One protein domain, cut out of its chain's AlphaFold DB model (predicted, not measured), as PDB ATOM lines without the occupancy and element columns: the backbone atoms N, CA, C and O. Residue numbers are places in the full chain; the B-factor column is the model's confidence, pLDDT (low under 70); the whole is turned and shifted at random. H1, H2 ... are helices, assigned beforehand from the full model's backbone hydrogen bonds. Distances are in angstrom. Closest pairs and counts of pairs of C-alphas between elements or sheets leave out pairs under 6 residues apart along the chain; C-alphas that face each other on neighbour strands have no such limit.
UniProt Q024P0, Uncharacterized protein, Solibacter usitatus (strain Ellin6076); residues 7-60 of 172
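What this domain is: This is residues 7 to 60 of the 172 residues of an uncharacterized protein of Solibacter usitatus (strain Ellin6076) (UniProt Q024P0). One long helix, H3, makes the longest axis; at its first end the short helices H1 and H2 form a small head with it, and its far part, within residues 43 to 60, sticks out as a bare arm. H2 meets the beginning of H3 at a corner, like an L, and H1 packs on H3 inside that corner. The printed part has 54 residues with three named helices, H1, H2 and H3 in chain order, and no named strand; the class is all helix. The whole is extended, with a radius of gyration of the C-alphas of 15.6 A and spans of 49 by 18 by 15 A.

How they stand to each other: H3, residues 29 to 59, touches H1, residues 7 to 13, with its residues 31 to 39 alone. Their closest C-alphas, those of Ile 9 and Val 35, are 6.4 A apart, and the two helices run the same way at a steep tilt of 53 degrees. H2, residues 19 to 27, and H3 touch only at the corner by their link, H3 with residues 31 to 32 alone; the closest C-alphas, those of Leu 25 and Ala 32, are 5.1 A apart, and the lines are about perpendicular at 75 degrees. H1 and H2 are close but not clearly touching: their closest C-alphas, those of Glu 8 and Ala 21, are 7.5 A apart, and their lines are about perpendicular at 82 degrees. In H1 and H2 every O i to N i+4 pair is within hydrogen-bond range; in H3 26 of 27 are.

Where its parts are: H3 is 44.9 A long, from C-alpha 29 at (69.373, 93.123, 25.252) to C-alpha 59 at (51.351, 99.996, -15.349). H2 measures 12.6 A from C-alpha 19 to C-alpha 27. H1 measures 9.8 A and begins with C-alpha 7 at (79.844, 100.719, 12.851).

The domain as a whole: The C-alphas of Glu 27 and Val 60, the two farthest apart, are 50.2 A apart. Residues 43 to 60, of which 43 to 59 belong to H3, stand free; the body without them spans 23 by 19 by 12 A. The printed part has no cut, and the links H1 to H2 and H2 to H3 are tight. Mean pLDDT of the printed part is 83.1, and residues 48 to 60 are under 70.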
ATOM      1  N   GLU A   7      79.176 101.410  13.953       93.00
ATOM      2  CA  GLU A   7      79.844 100.719  12.851       93.00
ATOM      3  C   GLU A   7      79.729  99.194  12.982       93.00
ATOM      4  O   GLU A   7      79.477  98.508  11.993       93.00
ATOM      5  N   GLU A   8      79.862  98.653  14.196       92.88
ATOM      6  CA  GLU A   8      79.717  97.217  14.461       92.88
ATOM      7  C   GLU A   8      78.275  96.745  14.252       92.88
ATOM      8  O   GLU A   8      78.056  95.692  13.650       92.88
ATOM      9  N   ILE A   9      77.295  97.542  14.688       89.94
ATOM     10  CA  ILE A   9      75.867  97.277  14.458       89.94
ATOM     11  C   ILE A   9      75.559  97.308  12.959       89.94
ATOM     12  O   ILE A   9      74.907  96.401  12.441       89.94
ATOM     13  N   THR A  10      76.067  98.307  12.237       87.81
ATOM     14  CA  THR A  10      75.859  98.438  10.788       87.81
ATOM     15  C   THR A  10      76.482  97.269  10.028       87.81
ATOM     16  O   THR A  10      75.823  96.672   9.177       87.81
ATOM     17  N   ALA A  11      77.715  96.880  10.369       89.44
ATOM     18  CA  ALA A  11      78.378  95.718   9.782       89.44
ATOM     19  C   ALA A  11      77.580  94.427  10.032       89.44
ATOM     20  O   ALA A  11      77.380  93.626   9.118       89.44
ATOM     21  N   TRP A  12      77.052  94.255  11.248       92.12
ATOM     22  CA  TRP A  12      76.186  93.125  11.571       92.12
ATOM     23  C   TRP A  12      74.908  93.121  10.727       92.12
ATOM     24  O   TRP A  12      74.541  92.096  10.152       92.12
ATOM     25  N   VAL A  13      74.221  94.255  10.611       91.12
ATOM     26  CA  VAL A  13      73.000  94.373   9.800       91.12
ATOM     27  C   VAL A  13      73.284  94.092   8.318       91.12
ATOM     28  O   VAL A  13      72.481  93.423   7.670       91.12
ATOM     29  N   ALA A  14      74.453  94.494   7.813       88.19
ATOM     30  CA  ALA A  14      74.927  94.186   6.461       88.19
ATOM     31  C   ALA A  14      75.295  92.701   6.238       88.19
ATOM     32  O   ALA A  14      75.583  92.298   5.112       88.19
ATOM     33  N   GLY A  15      75.266  91.873   7.290       89.31
ATOM     34  CA  GLY A  15      75.516  90.432   7.221       89.31
ATOM     35  C   GLY A  15      76.921  90.005   7.646       89.31
ATOM     36  O   GLY A  15      77.210  88.808   7.637       89.31
ATOM     37  N   GLU A  16      77.789  90.926   8.072       91.81
ATOM     38  CA  GLU A  16      79.097  90.565   8.623       91.81
ATOM     39  C   GLU A  16      78.933  89.968  10.027       91.81
ATOM     40  O   GLU A  16      78.695  90.665  11.016       91.81
ATOM     41  N   ARG A  17      79.068  88.645  10.133       89.19
ATOM     42  CA  ARG A  17      78.969  87.923  11.406       89.19
ATOM     43  C   ARG A  17      80.350  87.801  12.049       89.19
ATOM     44  O   ARG A  17      81.164  86.971  11.655       89.19
ATOM     45  N   ARG A  18      80.625  88.640  13.052       90.94
ATOM     46  CA  ARG A  18      81.816  88.519  13.913       90.94
ATOM     47  C   ARG A  18      81.437  87.805  15.214       90.94
ATOM     48  O   ARG A  18      80.550  88.270  15.921       90.94
ATOM     49  N   ALA A  19      82.173  86.758  15.592       91.38
ATOM     50  CA  ALA A  19      81.888  85.946  16.789       91.38
ATOM     51  C   ALA A  19      81.918  86.727  18.125       91.38
ATOM     52  O   ALA A  19      81.352  86.297  19.128       91.38
ATOM     53  N   ALA A  20      82.615  87.867  18.179       90.00
ATOM     54  CA  ALA A  20      82.590  88.756  19.342       90.00
ATOM     55  C   ALA A  20      81.283  89.563  19.430       90.00
ATOM     56  O   ALA A  20      80.737  89.703  20.519       90.00
ATOM     57  N   ALA A  21      80.774  90.046  18.292       91.69
ATOM     58  CA  ALA A  21      79.506  90.766  18.228       91.69
ATOM     59  C   ALA A  21      78.324  89.828  18.502       91.69
ATOM     60  O   ALA A  21      77.427  90.196  19.244       91.69
ATOM     61  N   GLU A  22      78.367  88.597  17.988       94.38
ATOM     62  CA  GLU A  22      77.337  87.579  18.228       94.38
ATOM     63  C   GLU A  22      77.161  87.275  19.720       94.38
ATOM     64  O   GLU A  22      76.085  87.486  20.267       94.38
ATOM     65  N   ARG A  23      78.255  86.927  20.412       94.06
ATOM     66  CA  ARG A  23      78.234  86.717  21.871       94.06
ATOM     67  C   ARG A  23      77.753  87.950  22.634       94.06
ATOM     68  O   ARG A  23      77.049  87.824  23.626       94.06
ATOM     69  N   HIS A  24      78.119  89.146  22.176       95.62
ATOM     70  CA  HIS A  24      77.664  90.373  22.818       95.62
ATOM     71  C   HIS A  24      76.153  90.589  22.661       95.62
ATOM     72  O   HIS A  24      75.509  91.049  23.599       95.62
ATOM     73  N   LEU A  25      75.582  90.270  21.498       95.19
ATOM     74  CA  LEU A  25      74.143  90.389  21.257       95.19
ATOM     75  C   LEU A  25      73.337  89.391  22.100       95.19
ATOM     76  O   LEU A  25      72.249  89.745  22.550       95.19
ATOM     77  N   ASP A  26      73.890  88.208  22.383       96.00
ATOM     78  CA  ASP A  26      73.283  87.237  23.305       96.00
ATOM     79  C   ASP A  26      73.271  87.741  24.760       96.00
ATOM     80  O   ASP A  26      72.356  87.444  25.530       96.00
ATOM     81  N   GLU A  27      74.278  88.527  25.147       95.94
ATOM     82  CA  GLU A  27      74.452  89.035  26.513       95.94
ATOM     83  C   GLU A  27      73.825  90.429  26.739       95.94
ATOM     84  O   GLU A  27      73.548  90.806  27.881       95.94
ATOM     85  N   CYS A  28      73.591  91.217  25.681       97.31
ATOM     86  CA  CYS A  28      73.144  92.609  25.770       97.31
ATOM     87  C   CYS A  28      71.821  92.866  25.029       97.31
ATOM     88  O   CYS A  28      71.791  93.165  23.832       97.31
ATOM     89  N   ALA A  29      70.717  92.883  25.785       95.44
ATOM     90  CA  ALA A  29      69.373  93.123  25.252       95.44
ATOM     91  C   ALA A  29      69.205  94.480  24.538       95.44
ATOM     92  O   ALA A  29      68.420  94.584  23.599       95.44
ATOM     93  N   GLN A  30      69.941  95.521  24.949       95.19
ATOM     94  CA  GLN A  30      69.876  96.830  24.291       95.19
ATOM     95  C   GLN A  30      70.457  96.772  22.873       95.19
ATOM     96  O   GLN A  30      69.794  97.189  21.927       95.19
ATOM     97  N   CYS A  31      71.660  96.214  22.713       96.31
ATOM     98  CA  CYS A  31      72.285  96.078  21.397       96.31
ATOM     99  C   CYS A  31      71.487  95.125  20.495       96.31
ATOM    100  O   CYS A  31      71.331  95.396  19.305       96.31
ATOM    101  N   ALA A  32      70.912  94.056  21.059       95.12
ATOM    102  CA  ALA A  32      69.982  93.191  20.336       95.12
ATOM    103  C   ALA A  32      68.749  93.967  19.836       95.12
ATOM    104  O   ALA A  32      68.366  93.839  18.673       95.12
ATOM    105  N   GLY A  33      68.169  94.826  20.681       93.62
ATOM    106  CA  GLY A  33      67.060  95.701  20.304       93.62
ATOM    107  C   GLY A  33      67.419  96.685  19.187       93.62
ATOM    108  O   GLY A  33      66.642  96.861  18.252       93.62
ATOM    109  N   GLU A  34      68.609  97.288  19.234       94.06
ATOM    110  CA  GLU A  34      69.095  98.197  18.187       94.06
ATOM    111  C   GLU A  34      69.259  97.488  16.833       94.06
ATOM    112  O   GLU A  34      68.823  98.017  15.807       94.06
ATOM    113  N   VAL A  35      69.794  96.262  16.821       94.62
ATOM    114  CA  VAL A  35      69.892  95.438  15.603       94.62
ATOM    115  C   VAL A  35      68.510  95.110  15.038       94.62
ATOM    116  O   VAL A  35      68.292  95.269  13.835       94.62
ATOM    117  N   VAL A  36      67.568  94.686  15.885       93.12
ATOM    118  CA  VAL A  36      66.191  94.384  15.462       93.12
ATOM    119  C   VAL A  36      65.518  95.627  14.877       93.12
ATOM    120  O   VAL A  36      64.897  95.550  13.818       93.12
ATOM    121  N   ASN A  37      65.684  96.791  15.507       89.31
ATOM    122  CA  ASN A  37      65.141  98.051  15.000       89.31
ATOM    123  C   ASN A  37      65.715  98.412  13.624       89.31
ATOM    124  O   ASN A  37      64.959  98.773  12.719       89.31
ATOM    125  N   ALA A  38      67.029  98.271  13.437       89.25
ATOM    126  CA  ALA A  38      67.677  98.527  12.153       89.25
ATOM    127  C   ALA A  38      67.197  97.556  11.057       89.25
ATOM    128  O   ALA A  38      66.894  97.977   9.940       89.25
ATOM    129  N   GLN A  39      67.057  96.267  11.378       89.50
ATOM    130  CA  GLN A  39      66.528  95.263  10.452       89.50
ATOM    131  C   GLN A  39      65.069  95.532  10.078       89.50
ATOM    132  O   GLN A  39      64.715  95.443   8.903       89.50
ATOM    133  N   ASN A  40      64.235  95.921  11.045       85.88
ATOM    134  CA  ASN A  40      62.841  96.284  10.800       85.88
ATOM    135  C   ASN A  40      62.726  97.501   9.875       85.88
ATOM    136  O   ASN A  40      61.898  97.500   8.965       85.88
ATOM    137  N   ALA A  41      63.577  98.516  10.053       80.94
ATOM    138  CA  ALA A  41      63.604  99.677   9.166       80.94
ATOM    139  C   ALA A  41      63.932  99.282   7.713       80.94
ATOM    140  O   ALA A  41      63.267  99.735   6.779       80.94
ATOM    141  N   ILE A  42      64.905  98.386   7.518       86.62
ATOM    142  CA  ILE A  42      65.263  97.864   6.190       86.62
ATOM    143  C   ILE A  42      64.127  97.019   5.606       86.62
ATOM    144  O   ILE A  42      63.814  97.158   4.424       86.62
ATOM    145  N   ALA A  43      63.489  96.169   6.414       76.94
ATOM    146  CA  ALA A  43      62.373  95.337   5.974       76.94
ATOM    147  C   ALA A  43      61.190  96.186   5.485       76.94
ATOM    148  O   ALA A  43      60.689  95.953   4.387       76.94
ATOM    149  N   LEU A  44      60.809  97.221   6.243       77.00
ATOM    150  CA  LEU A  44      59.745  98.160   5.864       77.00
ATOM    151  C   LEU A  44      60.067  98.903   4.560       77.00
ATOM    152  O   LEU A  44      59.196  99.080   3.700       77.00
ATOM    153  N   PHE A  45      61.324  99.315   4.382       75.31
ATOM    154  CA  PHE A  45      61.770  99.936   3.137       75.31
ATOM    155  C   PHE A  45      61.714  98.957   1.952       75.31
ATOM    156  O   PHE A  45      61.227  99.304   0.871       75.31
ATOM    157  N   GLY A  46      62.171  97.718   2.153       74.19
ATOM    158  CA  GLY A  46      62.130  96.659   1.147       74.19
ATOM    159  C   GLY A  46      60.704  96.317   0.717       74.19
ATOM    160  O   GLY A  46      60.423  96.260  -0.478       74.19
ATOM    161  N   GLU A  47      59.781  96.173   1.670       71.38
ATOM    162  CA  GLU A  47      58.358  95.930   1.403       71.38
ATOM    163  C   GLU A  47      57.731  97.073   0.596       71.38
ATOM    164  O   GLU A  47      57.078  96.833  -0.420       71.38
ATOM    165  N   SER A  48      58.008  98.322   0.977       63.09
ATOM    166  CA  SER A  48      57.548  99.506   0.241       63.09
ATOM    167  C   SER A  48      58.074  99.522  -1.200       63.09
ATOM    168  O   SER A  48      57.333  99.821  -2.139       63.09
ATOM    169  N   THR A  49      59.339  99.139  -1.391       65.56
ATOM    170  CA  THR A  49      59.973  99.044  -2.714       65.56
ATOM    171  C   THR A  49      59.344  97.939  -3.568       65.56
ATOM    172  O   THR A  49      59.106  98.145  -4.758       65.56
ATOM    173  N   LEU A  50      59.029  96.782  -2.975       67.75
ATOM    174  CA  LEU A  50      58.361  95.670  -3.660       67.75
ATOM    175  C   LEU A  50      56.911  96.002  -4.032       67.75
ATOM    176  O   LEU A  50      56.463  95.681  -5.133       67.75
ATOM    177  N   LEU A  51      56.173  96.672  -3.147       68.56
ATOM    178  CA  LEU A  51      54.818  97.143  -3.442       68.56
ATOM    179  C   LEU A  51      54.821  98.150  -4.599       68.56
ATOM    180  O   LEU A  51      53.975  98.076  -5.494       68.56
ATOM    181  N   TRP A  52      55.803  99.053  -4.618       65.06
ATOM    182  CA  TRP A  52      55.992  99.998  -5.710       65.06
ATOM    183  C   TRP A  52      56.365  99.309  -7.033       65.06
ATOM    184  O   TRP A  52      55.743  99.589  -8.062       65.06
ATOM    185  N   SER A  53      57.312  98.364  -7.028       60.88
ATOM    186  CA  SER A  53      57.709  97.637  -8.243       60.88
ATOM    187  C   SER A  53      56.557  96.801  -8.815       60.88
ATOM    188  O   SER A  53      56.317  96.823 -10.023       60.88
ATOM    189  N   ALA A  54      55.755  96.164  -7.956       68.56
ATOM    190  CA  ALA A  54      54.554  95.439  -8.361       68.56
ATOM    191  C   ALA A  54      53.500  96.353  -9.018       68.56
ATOM    192  O   ALA A  54      52.732  95.909  -9.878       68.56
ATOM    193  N   HIS A  55      53.443  97.631  -8.633       63.00
ATOM    194  CA  HIS A  55      52.571  98.618  -9.272       63.00
ATOM    195  C   HIS A  55      53.103  99.065 -10.645       63.00
ATOM    196  O   HIS A  55      52.320  99.227 -11.590       63.00
ATOM    197  N   LEU A  56      54.425  99.197 -10.792       62.16
ATOM    198  CA  LEU A  56      55.064  99.490 -12.078       62.16
ATOM    199  C   LEU A  56      54.858  98.363 -13.094       62.16
ATOM    200  O   LEU A  56      54.485  98.640 -14.234       62.16
ATOM    201  N   GLU A  57      55.007  97.099 -12.690       58.19
ATOM    202  CA  GLU A  57      54.790  95.954 -13.588       58.19
ATOM    203  C   GLU A  57      53.375  95.911 -14.179       58.19
ATOM    204  O   GLU A  57      53.184  95.471 -15.314       58.19
ATOM    205  N   LYS A  58      52.376  96.377 -13.422       61.22
ATOM    206  CA  LYS A  58      50.982  96.463 -13.883       61.22
ATOM    207  C   LYS A  58      50.748  97.653 -14.813       61.22
ATOM    208  O   LYS A  58      49.885  97.581 -15.684       61.22
ATOM    209  N   SER A  59      51.505  98.732 -14.622       50.94
ATOM    210  CA  SER A  59      51.351  99.996 -15.349       50.94
ATOM    211  C   SER A  59      52.119 100.036 -16.671       50.94
ATOM    212  O   SER A  59      51.777 100.828 -17.549       50.94
ATOM    213  N   VAL A  60      53.124  99.177 -16.857       53.25
ATOM    214  CA  VAL A  60      53.770  98.985 -18.159       53.25
ATOM    215  C   VAL A  60      52.887  98.052 -18.992       53.25
ATOM    216  O   VAL A  60      52.823  96.854 -18.700       53.25
TER     217      VAL A  60